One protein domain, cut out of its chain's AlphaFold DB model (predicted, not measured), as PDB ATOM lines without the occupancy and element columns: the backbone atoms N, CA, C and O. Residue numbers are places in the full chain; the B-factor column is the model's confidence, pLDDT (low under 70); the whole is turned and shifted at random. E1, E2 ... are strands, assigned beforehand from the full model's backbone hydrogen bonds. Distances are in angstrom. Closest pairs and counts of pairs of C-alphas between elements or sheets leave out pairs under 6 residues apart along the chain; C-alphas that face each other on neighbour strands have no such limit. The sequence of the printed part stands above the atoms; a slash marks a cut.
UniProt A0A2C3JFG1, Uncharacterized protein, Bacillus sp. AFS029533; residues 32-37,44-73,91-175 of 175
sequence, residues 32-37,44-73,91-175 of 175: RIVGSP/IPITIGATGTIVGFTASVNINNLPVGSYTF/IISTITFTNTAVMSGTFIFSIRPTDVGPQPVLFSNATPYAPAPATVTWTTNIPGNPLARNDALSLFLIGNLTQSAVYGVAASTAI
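What this domain is: This is residues 32 to 37, 44 to 73 and 91 to 175 of the 175 residues of an uncharacterized protein of Bacillus sp. AFS029533 (UniProt A0A2C3JFG1). One long antiparallel sheet is folded back on itself like a flattened, incompletely closed barrel: the leaf E7, E2, E3 faces the leaf E5, E4, E1, E8, with E6 as the hinge. The 121 printed residues have no named helix and eight named strands, E1 to E8 along the chain, in the sheet order E7 E2 E3 E6 E5 E4 E1 E8. The class is all strand; the whole is compact, with a radius of gyration of the C-alphas of 15.1 A and spans of 43 by 38 by 24 A.

Where its parts are: Find C-alpha 52 at (80.951, 144.983, 141.973); there E1, residues 52 to 66, begins its 34.8 A, bending by 80 degrees at residue 63. E2 is residues 69 to 73, E3 91 to 99, E4 103 to 111, E5 119 to 124, E6 130 to 140 over 27.8 A, and E7 152 to 158. E8, residues 164 to 174, runs 33.1 A to C-alpha 174 at (76.670, 146.480, 138.135).

How they stand to each other: Start at E1 and E8, antiparallel at 174 degrees: N 58 and O 168 are 2.9 A apart, within hydrogen-bond range. On E1's other side is E4, with N 61 and O 107 at 2.8 A. E4, E5 and E6 form a meander, each strand the antiparallel neighbour of the one before; with E3, antiparallel neighbour of E6, they make a Greek key. Look at N 96 and O 137, 2.9 A apart, for E3 and E6. The edge strands E7 and E8 are only just apart, closest 8.3 A.

The domain as a whole: Residues 38 to 43 and 74 to 90 are not printed; the C-alpha gaps are 11.4 A and 9.9 A. The link E6 to E7 is long. Mean pLDDT of the printed part is 88.7; residues 32 to 37, 44, 162 and 175 are under 70.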
ATOM      1  N   ARG A  32      79.404 148.352 163.735       61.97
ATOM      2  CA  ARG A  32      77.941 148.150 163.655       61.97
ATOM      3  C   ARG A  32      77.380 148.770 162.380       61.97
ATOM      4  O   ARG A  32      77.866 149.799 161.929       61.97
ATOM      5  N   ILE A  33      76.297 148.214 161.844       59.09
ATOM      6  CA  ILE A  33      75.547 148.839 160.742       59.09
ATOM      7  C   ILE A  33      74.594 149.915 161.288       59.09
ATOM      8  O   ILE A  33      73.853 149.665 162.246       59.09
ATOM      9  N   VAL A  34      74.553 151.080 160.633       53.34
ATOM     10  CA  VAL A  34      73.567 152.142 160.899       53.34
ATOM     11  C   VAL A  34      72.169 151.693 160.474       53.34
ATOM     12  O   VAL A  34      71.951 151.327 159.322       53.34
ATOM     13  N   GLY A  35      71.210 151.725 161.405       45.16
ATOM     14  CA  GLY A  35      69.799 151.391 161.150       45.16
ATOM     15  C   GLY A  35      69.281 150.117 161.829       45.16
ATOM     16  O   GLY A  35      68.092 149.828 161.732       45.16
ATOM     17  N   SER A  36      70.125 149.375 162.555       36.81
ATOM     18  CA  SER A  36      69.712 148.184 163.314       36.81
ATOM     19  C   SER A  36      69.729 148.450 164.833       36.81
ATOM     20  O   SER A  36      70.806 148.624 165.420       36.81
ATOM     21  N   PRO A  37      68.561 148.501 165.507       38.34
ATOM     22  CA  PRO A  37      68.489 148.627 166.957       38.34
ATOM     23  C   PRO A  37      68.800 147.272 167.615       38.34
ATOM     24  O   PRO A  37      67.943 146.402 167.723       38.34
ATOM     25  N   ILE A  44      76.081 141.580 162.242       65.69
ATOM     26  CA  ILE A  44      75.204 141.474 161.075       65.69
ATOM     27  C   ILE A  44      75.973 142.050 159.883       65.69
ATOM     28  O   ILE A  44      76.362 143.213 159.947       65.69
ATOM     29  N   PRO A  45      76.228 141.273 158.820       70.94
ATOM     30  CA  PRO A  45      76.860 141.789 157.618       70.94
ATOM     31  C   PRO A  45      75.849 142.489 156.705       70.94
ATOM     32  O   PRO A  45      74.654 142.190 156.717       70.94
ATOM     33  N   ILE A  46      76.343 143.385 155.852       82.50
ATOM     34  CA  ILE A  46      75.555 143.977 154.771       82.50
ATOM     35  C   ILE A  46      75.592 143.030 153.578       82.50
ATOM     36  O   ILE A  46      76.657 142.763 153.030       82.50
ATOM     37  N   THR A  47      74.434 142.544 153.141       84.25
ATOM     38  CA  THR A  47      74.361 141.701 151.946       84.25
ATOM     39  C   THR A  47      74.446 142.539 150.672       84.25
ATOM     40  O   THR A  47      73.678 143.483 150.477       84.25
ATOM     41  N   ILE A  48      75.350 142.165 149.773       86.38
ATOM     42  CA  ILE A  48      75.513 142.811 148.474       86.38
ATOM     43  C   ILE A  48      74.486 142.272 147.468       86.38
ATOM     44  O   ILE A  48      74.361 141.069 147.256       86.38
ATOM     45  N   GLY A  49      73.750 143.168 146.807       83.19
ATOM     46  CA  GLY A  49      72.706 142.790 145.844       83.19
ATOM     47  C   GLY A  49      73.212 142.391 144.453       83.19
ATOM     48  O   GLY A  49      72.452 141.789 143.695       83.19
ATOM     49  N   ALA A  50      74.463 142.716 144.110       85.56
ATOM     50  CA  ALA A  50      75.008 142.556 142.761       85.56
ATOM     51  C   ALA A  50      76.543 142.541 142.717       85.56
ATOM     52  O   ALA A  50      77.203 142.954 143.664       85.56
ATOM     53  N   THR A  51      77.121 142.090 141.605       90.75
ATOM     54  CA  THR A  51      78.580 142.036 141.444       90.75
ATOM     55  C   THR A  51      79.172 143.442 141.332       90.75
ATOM     56  O   THR A  51      78.592 144.328 140.701       90.75
ATOM     57  N   GLY A  52      80.336 143.664 141.934       91.94
ATOM     58  CA  GLY A  52      80.951 144.983 141.973       91.94
ATOM     59  C   GLY A  52      82.362 144.993 142.530       91.94
ATOM     60  O   GLY A  52      83.011 143.955 142.636       91.94
ATOM     61  N   THR A  53      82.829 146.184 142.886       93.69
ATOM     62  CA  THR A  53      84.134 146.402 143.511       93.69
ATOM     63  C   THR A  53      84.074 147.504 144.558       93.69
ATOM     64  O   THR A  53      83.217 148.394 144.515       93.69
ATOM     65  N   ILE A  54      85.006 147.465 145.507       94.50
ATOM     66  CA  ILE A  54      85.212 148.568 146.448       94.50
ATOM     67  C   ILE A  54      85.956 149.708 145.749       94.50
ATOM     68  O   ILE A  54      87.013 149.498 145.154       94.50
ATOM     69  N   VAL A  55      85.416 150.924 145.849       94.94
ATOM     70  CA  VAL A  55      85.931 152.124 145.167       94.94
ATOM     71  C   VAL A  55      86.364 153.241 146.116       94.94
ATOM     72  O   VAL A  55      86.958 154.222 145.671       94.94
ATOM     73  N   GLY A  56      86.116 153.114 147.420       95.19
ATOM     74  CA  GLY A  56      86.613 154.084 148.389       95.19
ATOM     75  C   GLY A  56      86.265 153.767 149.833       95.19
ATOM     76  O   GLY A  56      85.389 152.950 150.122       95.19
ATOM     77  N   PHE A  57      86.955 154.454 150.733       96.25
ATOM     78  CA  PHE A  57      86.737 154.416 152.170       96.25
ATOM     79  C   PHE A  57      86.761 155.834 152.732       96.25
ATOM     80  O   PHE A  57      87.575 156.660 152.312       96.25
ATOM     81  N   THR A  58      85.881 156.112 153.683       95.19
ATOM     82  CA  THR A  58      85.840 157.369 154.429       95.19
ATOM     83  C   THR A  58      85.767 157.078 155.917       95.19
ATOM     84  O   THR A  58      85.171 156.088 156.342       95.19
ATOM     85  N   ALA A  59      86.370 157.943 156.719       92.38
ATOM     86  CA  ALA A  59      86.317 157.835 158.164       92.38
ATOM     87  C   ALA A  59      86.231 159.215 158.806       92.38
ATOM     88  O   ALA A  59      86.885 160.165 158.373       92.38
ATOM     89  N   SER A  60      85.451 159.285 159.878       92.00
ATOM     90  CA  SER A  60      85.462 160.364 160.852       92.00
ATOM     91  C   SER A  60      85.583 159.742 162.233       92.00
ATOM     92  O   SER A  60      84.790 158.871 162.581       92.00
ATOM     93  N   VAL A  61      86.597 160.142 162.995       90.00
ATOM     94  CA  VAL A  61      86.907 159.561 164.304       90.00
ATOM     95  C   VAL A  61      87.170 160.684 165.289       90.00
ATOM     96  O   VAL A  61      88.146 161.416 165.145       90.00
ATOM     97  N   ASN A  62      86.320 160.812 166.300       90.31
ATOM     98  CA  ASN A  62      86.564 161.663 167.452       90.31
ATOM     99  C   ASN A  62      87.151 160.827 168.590       90.31
ATOM    100  O   ASN A  62      86.582 159.809 168.998       90.31
ATOM    101  N   ILE A  63      88.312 161.249 169.076       88.62
ATOM    102  CA  ILE A  63      89.023 160.540 170.126       88.62
ATOM    103  C   ILE A  63      89.850 161.497 170.979       88.62
ATOM    104  O   ILE A  63      90.511 162.406 170.482       88.62
ATOM    105  N   ASN A  64      89.833 161.261 172.282       90.38
ATOM    106  CA  ASN A  64      90.705 161.889 173.257       90.38
ATOM    107  C   ASN A  64      91.993 161.073 173.448       90.38
ATOM    108  O   ASN A  64      91.918 159.872 173.710       90.38
ATOM    109  N   ASN A  65      93.145 161.738 173.373       91.00
ATOM    110  CA  ASN A  65      94.480 161.201 173.627       91.00
ATOM    111  C   ASN A  65      94.816 159.980 172.762       91.00
ATOM    112  O   ASN A  65      95.290 158.966 173.273       91.00
ATOM    113  N   LEU A  66      94.596 160.079 171.452       91.19
ATOM    114  CA  LEU A  66      94.980 159.042 170.502       91.19
ATOM    115  C   LEU A  66      96.493 158.804 170.554       91.19
ATOM    116  O   LEU A  66      97.249 159.730 170.244       91.19
ATOM    117  N   PRO A  67      96.957 157.594 170.904       92.19
ATOM    118  CA  PRO A  67      98.379 157.298 170.924       92.19
ATOM    119  C   PRO A  67      99.013 157.362 169.533       92.19
ATOM    120  O   PRO A  67      98.351 157.195 168.499       92.19
ATOM    121  N   VAL A  68     100.334 157.543 169.524       94.88
ATOM    122  CA  VAL A  68     101.163 157.298 168.341       94.88
ATOM    123  C   VAL A  68     101.049 155.825 167.964       94.88
ATOM    124  O   VAL A  68     101.166 154.954 168.825       94.88
ATOM    125  N   GLY A  69     100.819 155.545 166.685       93.88
ATOM    126  CA  GLY A  69     100.683 154.176 166.205       93.88
ATOM    127  C   GLY A  69      99.939 154.062 164.883       93.88
ATOM    128  O   GLY A  69      99.565 155.060 164.261       93.88
ATOM    129  N   SER A  70      99.721 152.814 164.478       93.69
ATOM    130  CA  SER A  70      98.961 152.458 163.283       93.69
ATOM    131  C   SER A  70      97.661 151.762 163.669       93.69
ATOM    132  O   SER A  70      97.641 150.884 164.531       93.69
ATOM    133  N   TYR A  71      96.587 152.156 162.999       91.69
ATOM    134  CA  TYR A  71      95.237 151.641 163.167       91.69
ATOM    135  C   TYR A  71      94.771 151.139 161.808       91.69
ATOM    136  O   TYR A  71      94.904 151.839 160.801       91.69
ATOM    137  N   THR A  72      94.260 149.918 161.765       91.88
ATOM    138  CA  THR A  72      93.985 149.223 160.512       91.88
ATOM    139  C   THR A  72      92.504 148.930 160.378       91.88
ATOM    140  O   THR A  72      91.897 148.348 161.269       91.88
ATOM    141  N   PHE A  73      91.940 149.284 159.233       91.88
ATOM    142  CA  PHE A  73      90.577 148.961 158.846       91.88
ATOM    143  C   PHE A  73      90.623 147.909 157.745       91.88
ATOM    144  O   PHE A  73      91.304 148.085 156.738       91.88
ATOM    145  N   ILE A  91      89.519 139.105 153.679       92.25
ATOM    146  CA  ILE A  91      89.937 140.509 153.665       92.25
ATOM    147  C   ILE A  91      90.137 140.934 152.215       92.25
ATOM    148  O   ILE A  91      91.088 140.521 151.557       92.25
ATOM    149  N   ILE A  92      89.253 141.795 151.725       94.25
ATOM    150  CA  ILE A  92      89.332 142.326 150.367       94.25
ATOM    151  C   ILE A  92      90.341 143.474 150.311       94.25
ATOM    152  O   ILE A  92      91.187 143.531 149.416       94.25
ATOM    153  N   SER A  93      90.269 144.389 151.278       95.31
ATOM    154  CA  SER A  93      91.119 145.577 151.320       95.31
ATOM    155  C   SER A  93      91.495 145.952 152.743       95.31
ATOM    156  O   SER A  93      90.712 145.773 153.676       95.31
ATOM    157  N   THR A  94      92.674 146.544 152.882       95.44
ATOM    158  CA  THR A  94      93.235 147.016 154.142       95.44
ATOM    159  C   THR A  94      93.560 148.499 154.024       95.44
ATOM    160  O   THR A  94      94.274 148.917 153.116       95.44
ATOM    161  N   ILE A  95      93.058 149.298 154.956       96.25
ATOM    162  CA  ILE A  95      93.343 150.722 155.083       96.25
ATOM    163  C   ILE A  95      94.140 150.919 156.365       96.25
ATOM    164  O   ILE A  95      93.717 150.465 157.425       96.25
ATOM    165  N   THR A  96      95.270 151.613 156.286       96.50
ATOM    166  CA  THR A  96      96.126 151.873 157.448       96.50
ATOM    167  C   THR A  96      96.185 153.362 157.716       96.50
ATOM    168  O   THR A  96      96.710 154.128 156.914       96.50
ATOM    169  N   PHE A  97      95.669 153.764 158.869       95.75
ATOM    170  CA  PHE A  97      95.802 155.104 159.414       95.75
ATOM    171  C   PHE A  97      96.996 155.141 160.371       95.75
ATOM    172  O   PHE A  97      97.042 154.381 161.335       95.75
ATOM    173  N   THR A  98      97.972 156.003 160.104       96.44
ATOM    174  CA  THR A  98      99.186 156.148 160.916       96.44
ATOM    175  C   THR A  98      99.226 157.532 161.531       96.44
ATOM    176  O   THR A  98      99.220 158.527 160.814       96.44
ATOM    177  N   ASN A  99      99.302 157.587 162.854       95.25
ATOM    178  CA  ASN A  99      99.377 158.813 163.633       95.25
ATOM    179  C   ASN A  99     100.754 158.923 164.296       95.25
ATOM    180  O   ASN A  99     101.188 157.975 164.954       95.25
ATOM    181  N   THR A 100     101.435 160.062 164.148       96.50
ATOM    182  CA  THR A 100     102.808 160.252 164.657       96.50
ATOM    183  C   THR A 100     102.903 161.173 165.872       96.50
ATOM    184  O   THR A 100     103.989 161.324 166.429       96.50
ATOM    185  N   ALA A 101     101.785 161.732 166.346       93.88
ATOM    186  CA  ALA A 101     101.735 162.547 167.561       93.88
ATOM    187  C   ALA A 101     100.543 162.175 168.450       93.88
ATOM    188  O   ALA A 101      99.491 161.786 167.958       93.88
ATOM    189  N   VAL A 102     100.667 162.326 169.771       94.44
ATOM    190  CA  VAL A 102      99.509 162.159 170.665       94.44
ATOM    191  C   VAL A 102      98.559 163.338 170.475       94.44
ATOM    192  O   VAL A 102      98.968 164.480 170.675       94.44
ATOM    193  N   MET A 103      97.304 163.081 170.093       92.75
ATOM    194  CA  MET A 103      96.338 164.149 169.799       92.75
ATOM    195  C   MET A 103      94.920 163.826 170.282       92.75
ATOM    196  O   MET A 103      94.524 162.664 170.346       92.75
ATOM    197  N   SER A 104      94.145 164.872 170.577       93.75
ATOM    198  CA  SER A 104      92.739 164.782 170.993       93.75
ATOM    199  C   SER A 104      91.865 165.637 170.085       93.75
ATOM    200  O   SER A 104      92.103 166.836 169.985       93.75
ATOM    201  N   GLY A 105      90.858 165.057 169.442       92.94
ATOM    202  CA  GLY A 105      89.964 165.780 168.540       92.94
ATOM    203  C   GLY A 105      89.326 164.869 167.501       92.94
ATOM    204  O   GLY A 105      89.277 163.651 167.669       92.94
ATOM    205  N   THR A 106      88.836 165.474 166.423       94.06
ATOM    206  CA  THR A 106      88.190 164.769 165.312       94.06
ATOM    207  C   THR A 106      89.142 164.659 164.135       94.06
ATOM    208  O   THR A 106      89.553 165.671 163.575       94.06
ATOM    209  N   PHE A 107      89.447 163.431 163.739       94.56
ATOM    210  CA  PHE A 107      90.173 163.086 162.529       94.56
ATOM    211  C   PHE A 107      89.182 162.777 161.417       94.56
ATOM    212  O   PHE A 107      88.214 162.051 161.642       94.56
ATOM    213  N   ILE A 108      89.431 163.282 160.213       95.75
ATOM    214  CA  ILE A 108      88.681 162.908 159.015       95.75
ATOM    215  C   ILE A 108      89.637 162.572 157.882       95.75
ATOM    216  O   ILE A 108      90.650 163.246 157.675       95.75
ATOM    217  N   PHE A 109      89.305 161.528 157.134       96.50
ATOM    218  CA  PHE A 109      90.046 161.153 155.940       96.50
ATOM    219  C   PHE A 109      89.184 160.354 154.971       96.50
ATOM    220  O   PHE A 109      88.171 159.750 155.330       96.50
ATOM    221  N   SER A 110      89.621 160.342 153.719       97.19
ATOM    222  CA  SER A 110      89.080 159.497 152.666       97.19
ATOM    223  C   SER A 110      90.222 158.949 151.837       97.19
ATOM    224  O   SER A 110      91.209 159.654 151.634       97.19
ATOM    225  N   ILE A 111      90.077 157.731 151.335       97.88
ATOM    226  CA  ILE A 111      91.086 157.107 150.489       97.88
ATOM    227  C   ILE A 111      90.441 156.155 149.482       97.88
ATOM    228  O   ILE A 111      89.384 155.571 149.735       97.88
ATOM    229  N   ARG A 112      91.075 156.017 148.321       95.81
ATOM    230  CA  ARG A 112      90.665 155.146 147.221       95.81
ATOM    231  C   ARG A 112      91.736 154.089 146.947       95.81
ATOM    232  O   ARG A 112      92.918 154.352 147.150       95.81
ATOM    233  N   PRO A 113      91.359 152.927 146.387       93.75
ATOM    234  CA  PRO A 113      92.322 151.903 145.977       93.75
ATOM    235  C   PRO A 113      93.306 152.366 144.892       93.75
ATOM    236  O   PRO A 113      94.327 151.719 144.688       93.75
ATOM    237  N   THR A 114      92.997 153.455 144.181       93.62
ATOM    238  CA  THR A 114      93.843 154.049 143.135       93.62
ATOM    239  C   THR A 114      94.806 155.114 143.655       93.62
ATOM    240  O   THR A 114      95.624 155.605 142.879       93.62
ATOM    241  N   ASP A 115      94.689 155.522 144.920       94.94
ATOM    242  CA  ASP A 115      95.551 156.559 145.480       94.94
ATOM    243  C   ASP A 115      96.969 156.011 145.661       94.94
ATOM    244  O   ASP A 115      97.180 154.919 146.193       94.94
ATOM    245  N   VAL A 116      97.959 156.779 145.205       92.31
ATOM    246  CA  VAL A 116      99.368 156.386 145.269       92.31
ATOM    247  C   VAL A 116     100.014 157.019 146.495       92.31
ATOM    248  O   VAL A 116     100.081 158.241 146.616       92.31
ATOM    249  N   GLY A 117     100.537 156.174 147.382       93.88
ATOM    250  CA  GLY A 117     101.248 156.605 148.584       93.88
ATOM    251  C   GLY A 117     100.341 157.161 149.693       93.88
ATOM    252  O   GLY A 117      99.112 157.107 149.590       93.88
ATOM    253  N   PRO A 118     100.944 157.656 150.790       96.81
ATOM    254  CA  PRO A 118     100.206 158.164 151.940       96.81
ATOM    255  C   PRO A 118      99.394 159.415 151.602       96.81
ATOM    256  O   PRO A 118      99.932 160.399 151.100       96.81
ATOM    257  N   GLN A 119      98.106 159.380 151.932       98.19
ATOM    258  CA  GLN A 119      97.189 160.506 151.793       98.19
ATOM    259  C   GLN A 119      97.069 161.275 153.117       98.19
ATOM    260  O   GLN A 119      97.226 160.679 154.191       98.19
ATOM    261  N   PRO A 120      96.812 162.595 153.071       96.94
ATOM    262  CA  PRO A 120      96.715 163.418 154.268       96.94
ATOM    263  C   PRO A 120      95.469 163.083 155.093       96.94
ATOM    264  O   PRO A 120      94.407 162.766 154.558       96.94
ATOM    265  N   VAL A 121      95.594 163.231 156.410       97.44
ATOM    266  CA  VAL A 121      94.462 163.221 157.341       97.44
ATOM    267  C   VAL A 121      94.227 164.635 157.843       97.44
ATOM    268  O   VAL A 121      95.177 165.343 158.175       97.44
ATOM    269  N   LEU A 122      92.966 165.055 157.899       97.75
ATOM    270  CA  LEU A 122      92.596 166.339 158.482       97.75
ATOM    271  C   LEU A 122      92.148 166.146 159.926       97.75
ATOM    272  O   LEU A 122      91.592 165.112 160.290       97.75
ATOM    273  N   PHE A 123      92.369 167.163 160.745       96.31
ATOM    274  CA  PHE A 123      92.093 167.144 162.168       96.31
ATOM    275  C   PHE A 123      91.503 168.471 162.640       96.31
ATOM    276  O   PHE A 123      91.881 169.537 162.158       96.31
ATOM    277  N   SER A 124      90.586 168.395 163.601       95.56
ATOM    278  CA  SER A 124      89.967 169.539 164.263       95.56
ATOM    279  C   SER A 124      89.864 169.289 165.768       95.56
ATOM    280  O   SER A 124      89.420 168.223 166.199       95.56
ATOM    281  N   ASN A 125      90.219 170.294 166.568       94.19
ATOM    282  CA  ASN A 125      89.972 170.319 168.008       94.19
ATOM    283  C   ASN A 125      89.531 171.727 168.423       94.19
ATOM    284  O   ASN A 125      90.363 172.578 168.725       94.19
ATOM    285  N   ALA A 126      88.221 171.986 168.357       91.25
ATOM    286  CA  ALA A 126      87.625 173.315 168.554       91.25
ATOM    287  C   ALA A 126      88.156 174.410 167.594       91.25
ATOM    288  O   ALA A 126      88.037 175.603 167.861       91.25
ATOM    289  N   THR A 127      88.711 174.003 166.451       93.06
ATOM    290  CA  THR A 127      89.260 174.862 165.390       93.06
ATOM    291  C   THR A 127      88.889 174.304 164.011       93.06
ATOM    292  O   THR A 127      88.480 173.144 163.921       93.06
ATOM    293  N   PRO A 128      88.994 175.077 162.913       94.00
ATOM    294  CA  PRO A 128      88.795 174.539 161.567       94.00
ATOM    295  C   PRO A 128      89.716 173.351 161.262       94.00
ATOM    296  O   PRO A 128      90.824 173.264 161.790       94.00
ATOM    297  N   TYR A 129      89.264 172.450 160.386       95.94
ATOM    298  CA  TYR A 129      90.050 171.286 159.980       95.94
ATOM    299  C   TYR A 129      91.357 171.698 159.294       95.94
ATOM    300  O   TYR A 129      91.347 172.475 158.340       95.94
ATOM    301  N   ALA A 130      92.467 171.122 159.749       96.12
ATOM    302  CA  ALA A 130      93.800 171.331 159.195       96.12
ATOM    303  C   ALA A 130      94.550 169.994 159.056       96.12
ATOM    304  O   ALA A 130      94.175 169.024 159.716       96.12
ATOM    305  N   PRO A 131      95.597 169.905 158.215       96.31
ATOM    306  CA  PRO A 131      96.413 168.700 158.116       96.31
ATOM    307  C   PRO A 131      96.991 168.276 159.473       96.31
ATOM    308  O   PRO A 131      97.589 169.078 160.190       96.31
ATOM    309  N   ALA A 132      96.811 167.005 159.809       94.44
ATOM    310  CA  ALA A 132      97.369 166.369 160.990       94.44
ATOM    311  C   ALA A 132      98.779 165.817 160.713       94.44
ATOM    312  O   ALA A 132      99.095 165.494 159.565       94.44
ATOM    313  N   PRO A 133      99.597 165.575 161.754       95.31
ATOM    314  CA  PRO A 133     100.754 164.682 161.686       95.31
ATOM    315  C   PRO A 133     100.296 163.212 161.600       95.31
ATOM    316  O   PRO A 133     100.594 162.378 162.455       95.31
ATOM    317  N   ALA A 134      99.495 162.902 160.585       96.56
ATOM    318  CA  ALA A 134      98.941 161.584 160.359       96.56
ATOM    319  C   ALA A 134      98.644 161.361 158.873       96.56
ATOM    320  O   ALA A 134      98.348 162.298 158.128       96.56
ATOM    321  N   THR A 135      98.715 160.105 158.445       97.88
ATOM    322  CA  THR A 135      98.491 159.705 157.055       97.88
ATOM    323  C   THR A 135      97.599 158.478 156.972       97.88
ATOM    324  O   THR A 135      97.461 157.721 157.934       97.88
ATOM    325  N   VAL A 136      96.987 158.273 155.809       98.00
ATOM    326  CA  VAL A 136      96.230 157.061 155.499       98.00
ATOM    327  C   VAL A 136      96.754 156.418 154.218       98.00
ATOM    328  O   VAL A 136      97.077 157.108 153.254       98.00
ATOM    329  N   THR A 137      96.859 155.091 154.199       98.00
ATOM    330  CA  THR A 137      97.238 154.303 153.019       98.00
ATOM    331  C   THR A 137      96.221 153.204 152.748       98.00
ATOM    332  O   THR A 137      95.526 152.745 153.654       98.00
ATOM    333  N   TRP A 138      96.131 152.785 151.486       97.00
ATOM    334  CA  TRP A 138      95.281 151.689 151.040       97.00
ATOM    335  C   TRP A 138      96.142 150.558 150.504       97.00
ATOM    336  O   TRP A 138      97.095 150.776 149.762       97.00
ATOM    337  N   THR A 139      95.783 149.330 150.845       95.19
ATOM    338  CA  THR A 139      96.323 148.115 150.248       95.19
ATOM    339  C   THR A 139      95.167 147.233 149.804       95.19
ATOM    340  O   THR A 139      94.316 146.836 150.593       95.19
ATOM    341  N   THR A 140      95.138 146.933 148.512       91.00
ATOM    342  CA  THR A 140      94.207 145.966 147.932       91.00
ATOM    343  C   THR A 140      94.769 144.567 148.175       91.00
ATOM    344  O   THR A 140      95.821 144.234 147.634       91.00
ATOM    345  N   ASN A 141      94.103 143.767 149.013       88.50
ATOM    346  CA  ASN A 141      94.552 142.414 149.353       88.50
ATOM    347  C   ASN A 141      94.119 141.399 148.292       88.50
ATOM    348  O   ASN A 141      94.879 140.489 147.969       88.50
ATOM    349  N   ILE A 142      92.923 141.583 147.727       88.19
ATOM    350  CA  ILE A 142      92.406 140.777 146.619       88.19
ATOM    351  C   ILE A 142      92.323 141.666 145.377       88.19
ATOM    352  O   ILE A 142      91.571 142.643 145.396       88.19
ATOM    353  N   PRO A 143      93.056 141.363 144.287       86.31
ATOM    354  CA  PRO A 143      93.058 142.184 143.079       86.31
ATOM    355  C   PRO A 143      91.650 142.537 142.590       86.31
ATOM    356  O   PRO A 143      90.780 141.678 142.481       86.31
ATOM    357  N   GLY A 144      91.431 143.821 142.309       80.88
ATOM    358  CA  GLY A 144      90.129 144.347 141.888       80.88
ATOM    359  C   GLY A 144      89.113 144.549 143.016       80.88
ATOM    360  O   GLY A 144      88.092 145.179 142.778       80.88
ATOM    361  N   ASN A 145      89.395 144.091 144.238       83.62
ATOM    362  CA  ASN A 145      88.509 144.167 145.400       83.62
ATOM    363  C   ASN A 145      87.073 143.674 145.119       83.62
ATOM    364  O   ASN A 145      86.124 144.448 145.299       83.62
ATOM    365  N   PRO A 146      86.904 142.436 144.615       90.31
ATOM    366  CA  PRO A 146      85.642 141.978 144.053       90.31
ATOM    367  C   PRO A 146      84.565 141.802 145.124       90.31
ATOM    368  O   PRO A 146      84.824 141.278 146.202       90.31
ATOM    369  N   LEU A 147      83.343 142.188 144.773       92.75
ATOM    370  CA  LEU A 147      82.114 141.864 145.484       92.75
ATOM    371  C   LEU A 147      81.242 140.995 144.586       92.75
ATOM    372  O   LEU A 147      81.059 141.309 143.409       92.75
ATOM    373  N   ALA A 148      80.662 139.944 145.143       92.06
ATOM    374  CA  ALA A 148      79.666 139.106 144.501       92.06
ATOM    375  C   ALA A 148      78.270 139.363 145.077       92.06
ATOM    376  O   ALA A 148      78.087 139.830 146.205       92.06
ATOM    377  N   ARG A 149      77.246 139.003 144.298       89.56
ATOM    378  CA  ARG A 149      75.877 138.941 144.810       89.56
ATOM    379  C   ARG A 149      75.816 137.973 145.997       89.56
ATOM    380  O   ARG A 149      76.267 136.838 145.894       89.56
ATOM    381  N   ASN A 150      75.158 138.416 147.061       89.06
ATOM    382  CA  ASN A 150      75.016 137.770 148.363       89.06
ATOM    383  C   ASN A 150      76.261 137.795 149.259       89.06
ATOM    384  O   ASN A 150      76.202 137.217 150.343       89.06
ATOM    385  N   ASP A 151      77.336 138.489 148.872       90.25
ATOM    386  CA  ASP A 151      78.461 138.680 149.785       90.25
ATOM    387  C   ASP A 151      78.020 139.429 151.039       90.25
ATOM    388  O   ASP A 151      77.293 140.424 150.982       90.25
ATOM    389  N   ALA A 152      78.487 138.937 152.177       88.50
ATOM    390  CA  ALA A 152      78.291 139.512 153.493       88.50
ATOM    391  C   ALA A 152      79.416 140.515 153.798       88.50
ATOM    392  O   ALA A 152      80.442 140.142 154.368       88.50
ATOM    393  N   LEU A 153      79.228 141.781 153.414       89.25
ATOM    394  CA  LEU A 153      80.180 142.872 153.631       89.25
ATOM    395  C   LEU A 153      80.228 143.290 155.107       89.25
ATOM    396  O   LEU A 153      79.200 143.516 155.747       89.25
ATOM    397  N   SER A 154      81.438 143.447 155.632       87.44
ATOM    398  CA  SER A 154      81.709 143.889 157.000       87.44
ATOM    399  C   SER A 154      82.966 144.758 157.065       87.44
ATOM    400  O   SER A 154      83.801 144.748 156.156       87.44
ATOM    401  N   LEU A 155      83.094 145.513 158.155       88.44
ATOM    402  CA  LEU A 155      84.262 146.332 158.455       88.44
ATOM    403  C   LEU A 155      84.854 145.904 159.798       88.44
ATOM    404  O   LEU A 155      84.166 145.934 160.823       88.44
ATOM    405  N   PHE A 156      86.132 145.533 159.777       86.81
ATOM    406  CA  PHE A 156      86.888 145.132 160.958       86.81
ATOM    407  C   PHE A 156      87.985 146.158 161.272       86.81
ATOM    408  O   PHE A 156      88.715 146.585 160.385       86.81
ATOM    409  N   LEU A 157      88.098 146.572 162.528       86.94
ATOM    410  CA  LEU A 157      89.051 147.549 163.036       86.94
ATOM    411  C   LEU A 157      90.050 146.870 163.979       86.94
ATOM    412  O   LEU A 157      89.675 146.277 164.991       86.94
ATOM    413  N   ILE A 158      91.331 147.057 163.680       84.38
ATOM    414  CA  ILE A 158      92.466 146.712 164.531       84.38
ATOM    415  C   ILE A 158      93.062 148.013 165.071       84.38
ATOM    416  O   ILE A 158      93.467 148.891 164.311       84.38
ATOM    417  N   GLY A 159      93.141 148.119 166.396       73.00
ATOM    418  CA  GLY A 159      93.553 149.335 167.093       73.00
ATOM    419  C   GLY A 159      92.357 150.029 167.745       73.00
ATOM    420  O   GLY A 159      91.281 150.146 167.167       73.00
ATOM    421  N   ASN A 160      92.524 150.447 168.997       70.25
ATOM    422  CA  ASN A 160      91.428 150.908 169.850       70.25
ATOM    423  C   ASN A 160      90.997 152.354 169.524       70.25
ATOM    424  O   ASN A 160      91.308 153.275 170.275       70.25
ATOM    425  N   LEU A 161      90.250 152.560 168.436       75.62
ATOM    426  CA  LEU A 161      89.542 153.824 168.166       75.62
ATOM    427  C   LEU A 161      88.136 153.767 168.790       75.62
ATOM    428  O   LEU A 161      87.149 153.536 168.101       75.62
ATOM    429  N   THR A 162      88.050 153.888 170.116       63.97
ATOM    430  CA  THR A 162      86.879 153.434 170.898       63.97
ATOM    431  C   THR A 162      85.865 154.511 171.297       63.97
ATOM    432  O   THR A 162      84.851 154.171 171.897       63.97
ATOM    433  N   GLN A 163      86.107 155.797 171.013       71.06
ATOM    434  CA  GLN A 163      85.267 156.886 171.543       71.06
ATOM    435  C   GLN A 163      84.050 157.216 170.676       71.06
ATOM    436  O   GLN A 163      82.922 157.040 171.128       71.06
ATOM    437  N   SER A 164      84.249 157.714 169.456       81.06
ATOM    438  CA  SER A 164      83.152 157.982 168.524       81.06
ATOM    439  C   SER A 164      83.671 157.964 167.096       81.06
ATOM    440  O   SER A 164      84.644 158.652 166.784       81.06
ATOM    441  N   ALA A 165      83.052 157.165 166.231       84.94
ATOM    442  CA  ALA A 165      83.466 157.072 164.844       84.94
ATOM    443  C   ALA A 165      82.327 156.694 163.894       84.94
ATOM    444  O   ALA A 165      81.408 155.956 164.252       84.94
ATOM    445  N   VAL A 166      82.452 157.182 162.662       87.75
ATOM    446  CA  VAL A 166      81.619 156.834 161.510       87.75
ATOM    447  C   VAL A 166      82.549 156.457 160.363       87.75
ATOM    448  O   VAL A 166      83.477 157.200 160.031       87.75
ATOM    449  N   TYR A 167      82.279 155.320 159.734       89.31
ATOM    450  CA  TYR A 167      83.033 154.800 158.602       89.31
ATOM    451  C   TYR A 167      82.117 154.591 157.405       89.31
ATOM    452  O   TYR A 167      80.974 154.161 157.549       89.31
ATOM    453  N   GLY A 168      82.625 154.863 156.210       91.31
ATOM    454  CA  GLY A 168      81.925 154.640 154.954       91.31
ATOM    455  C   GLY A 168      82.737 153.747 154.031       91.31
ATOM    456  O   GLY A 168      83.902 154.028 153.766       91.31
ATOM    457  N   VAL A 169      82.119 152.696 153.500       92.94
ATOM    458  CA  VAL A 169      82.683 151.870 152.426       92.94
ATOM    459  C   VAL A 169      81.890 152.132 151.154       92.94
ATOM    460  O   VAL A 169      80.697 151.843 151.094       92.94
ATOM    461  N   ALA A 170      82.540 152.690 150.138       93.69
ATOM    462  CA  ALA A 170      81.926 152.932 148.841       93.69
ATOM    463  C   ALA A 170      82.147 151.726 147.923       93.69
ATOM    464  O   ALA A 170      83.287 151.332 147.671       93.69
ATOM    465  N   ALA A 171      81.061 151.173 147.392       92.81
ATOM    466  CA  ALA A 171      81.076 150.083 146.429       92.81
ATOM    467  C   ALA A 171      80.404 150.511 145.126       92.81
ATOM    468  O   ALA A 171      79.332 151.116 145.148       92.81
ATOM    469  N   SER A 172      81.016 150.165 143.999       92.81
ATOM    470  CA  SER A 172      80.417 150.292 142.674       92.81
ATOM    471  C   SER A 172      79.928 148.922 142.225       92.81
ATOM    472  O   SER A 172      80.721 147.987 142.150       92.81
ATOM    473  N   THR A 173      78.635 148.787 141.954       88.94
ATOM    474  CA  THR A 173      78.011 147.521 141.541       88.94
ATOM    475  C   THR A 173      77.349 147.658 140.184       88.94
ATOM    476  O   THR A 173      76.751 148.704 139.904       88.94
ATOM    477  N   ALA A 174      77.407 146.594 139.383       81.81
ATOM    478  CA  ALA A 174      76.670 146.480 138.135       81.81
ATOM    479  C   ALA A 174      75.374 145.680 138.351       81.81
ATOM    480  O   ALA A 174      75.449 144.539 138.809       81.81
ATOM    481  N   ILE A 175      74.212 146.276 138.064       65.81
ATOM    482  CA  ILE A 175      72.873 145.669 138.187       65.81
ATOM    483  C   ILE A 175      72.227 145.609 136.808       65.81
ATOM    484  O   ILE A 175      72.230 146.657 136.125       65.81
TER     485      ILE A 175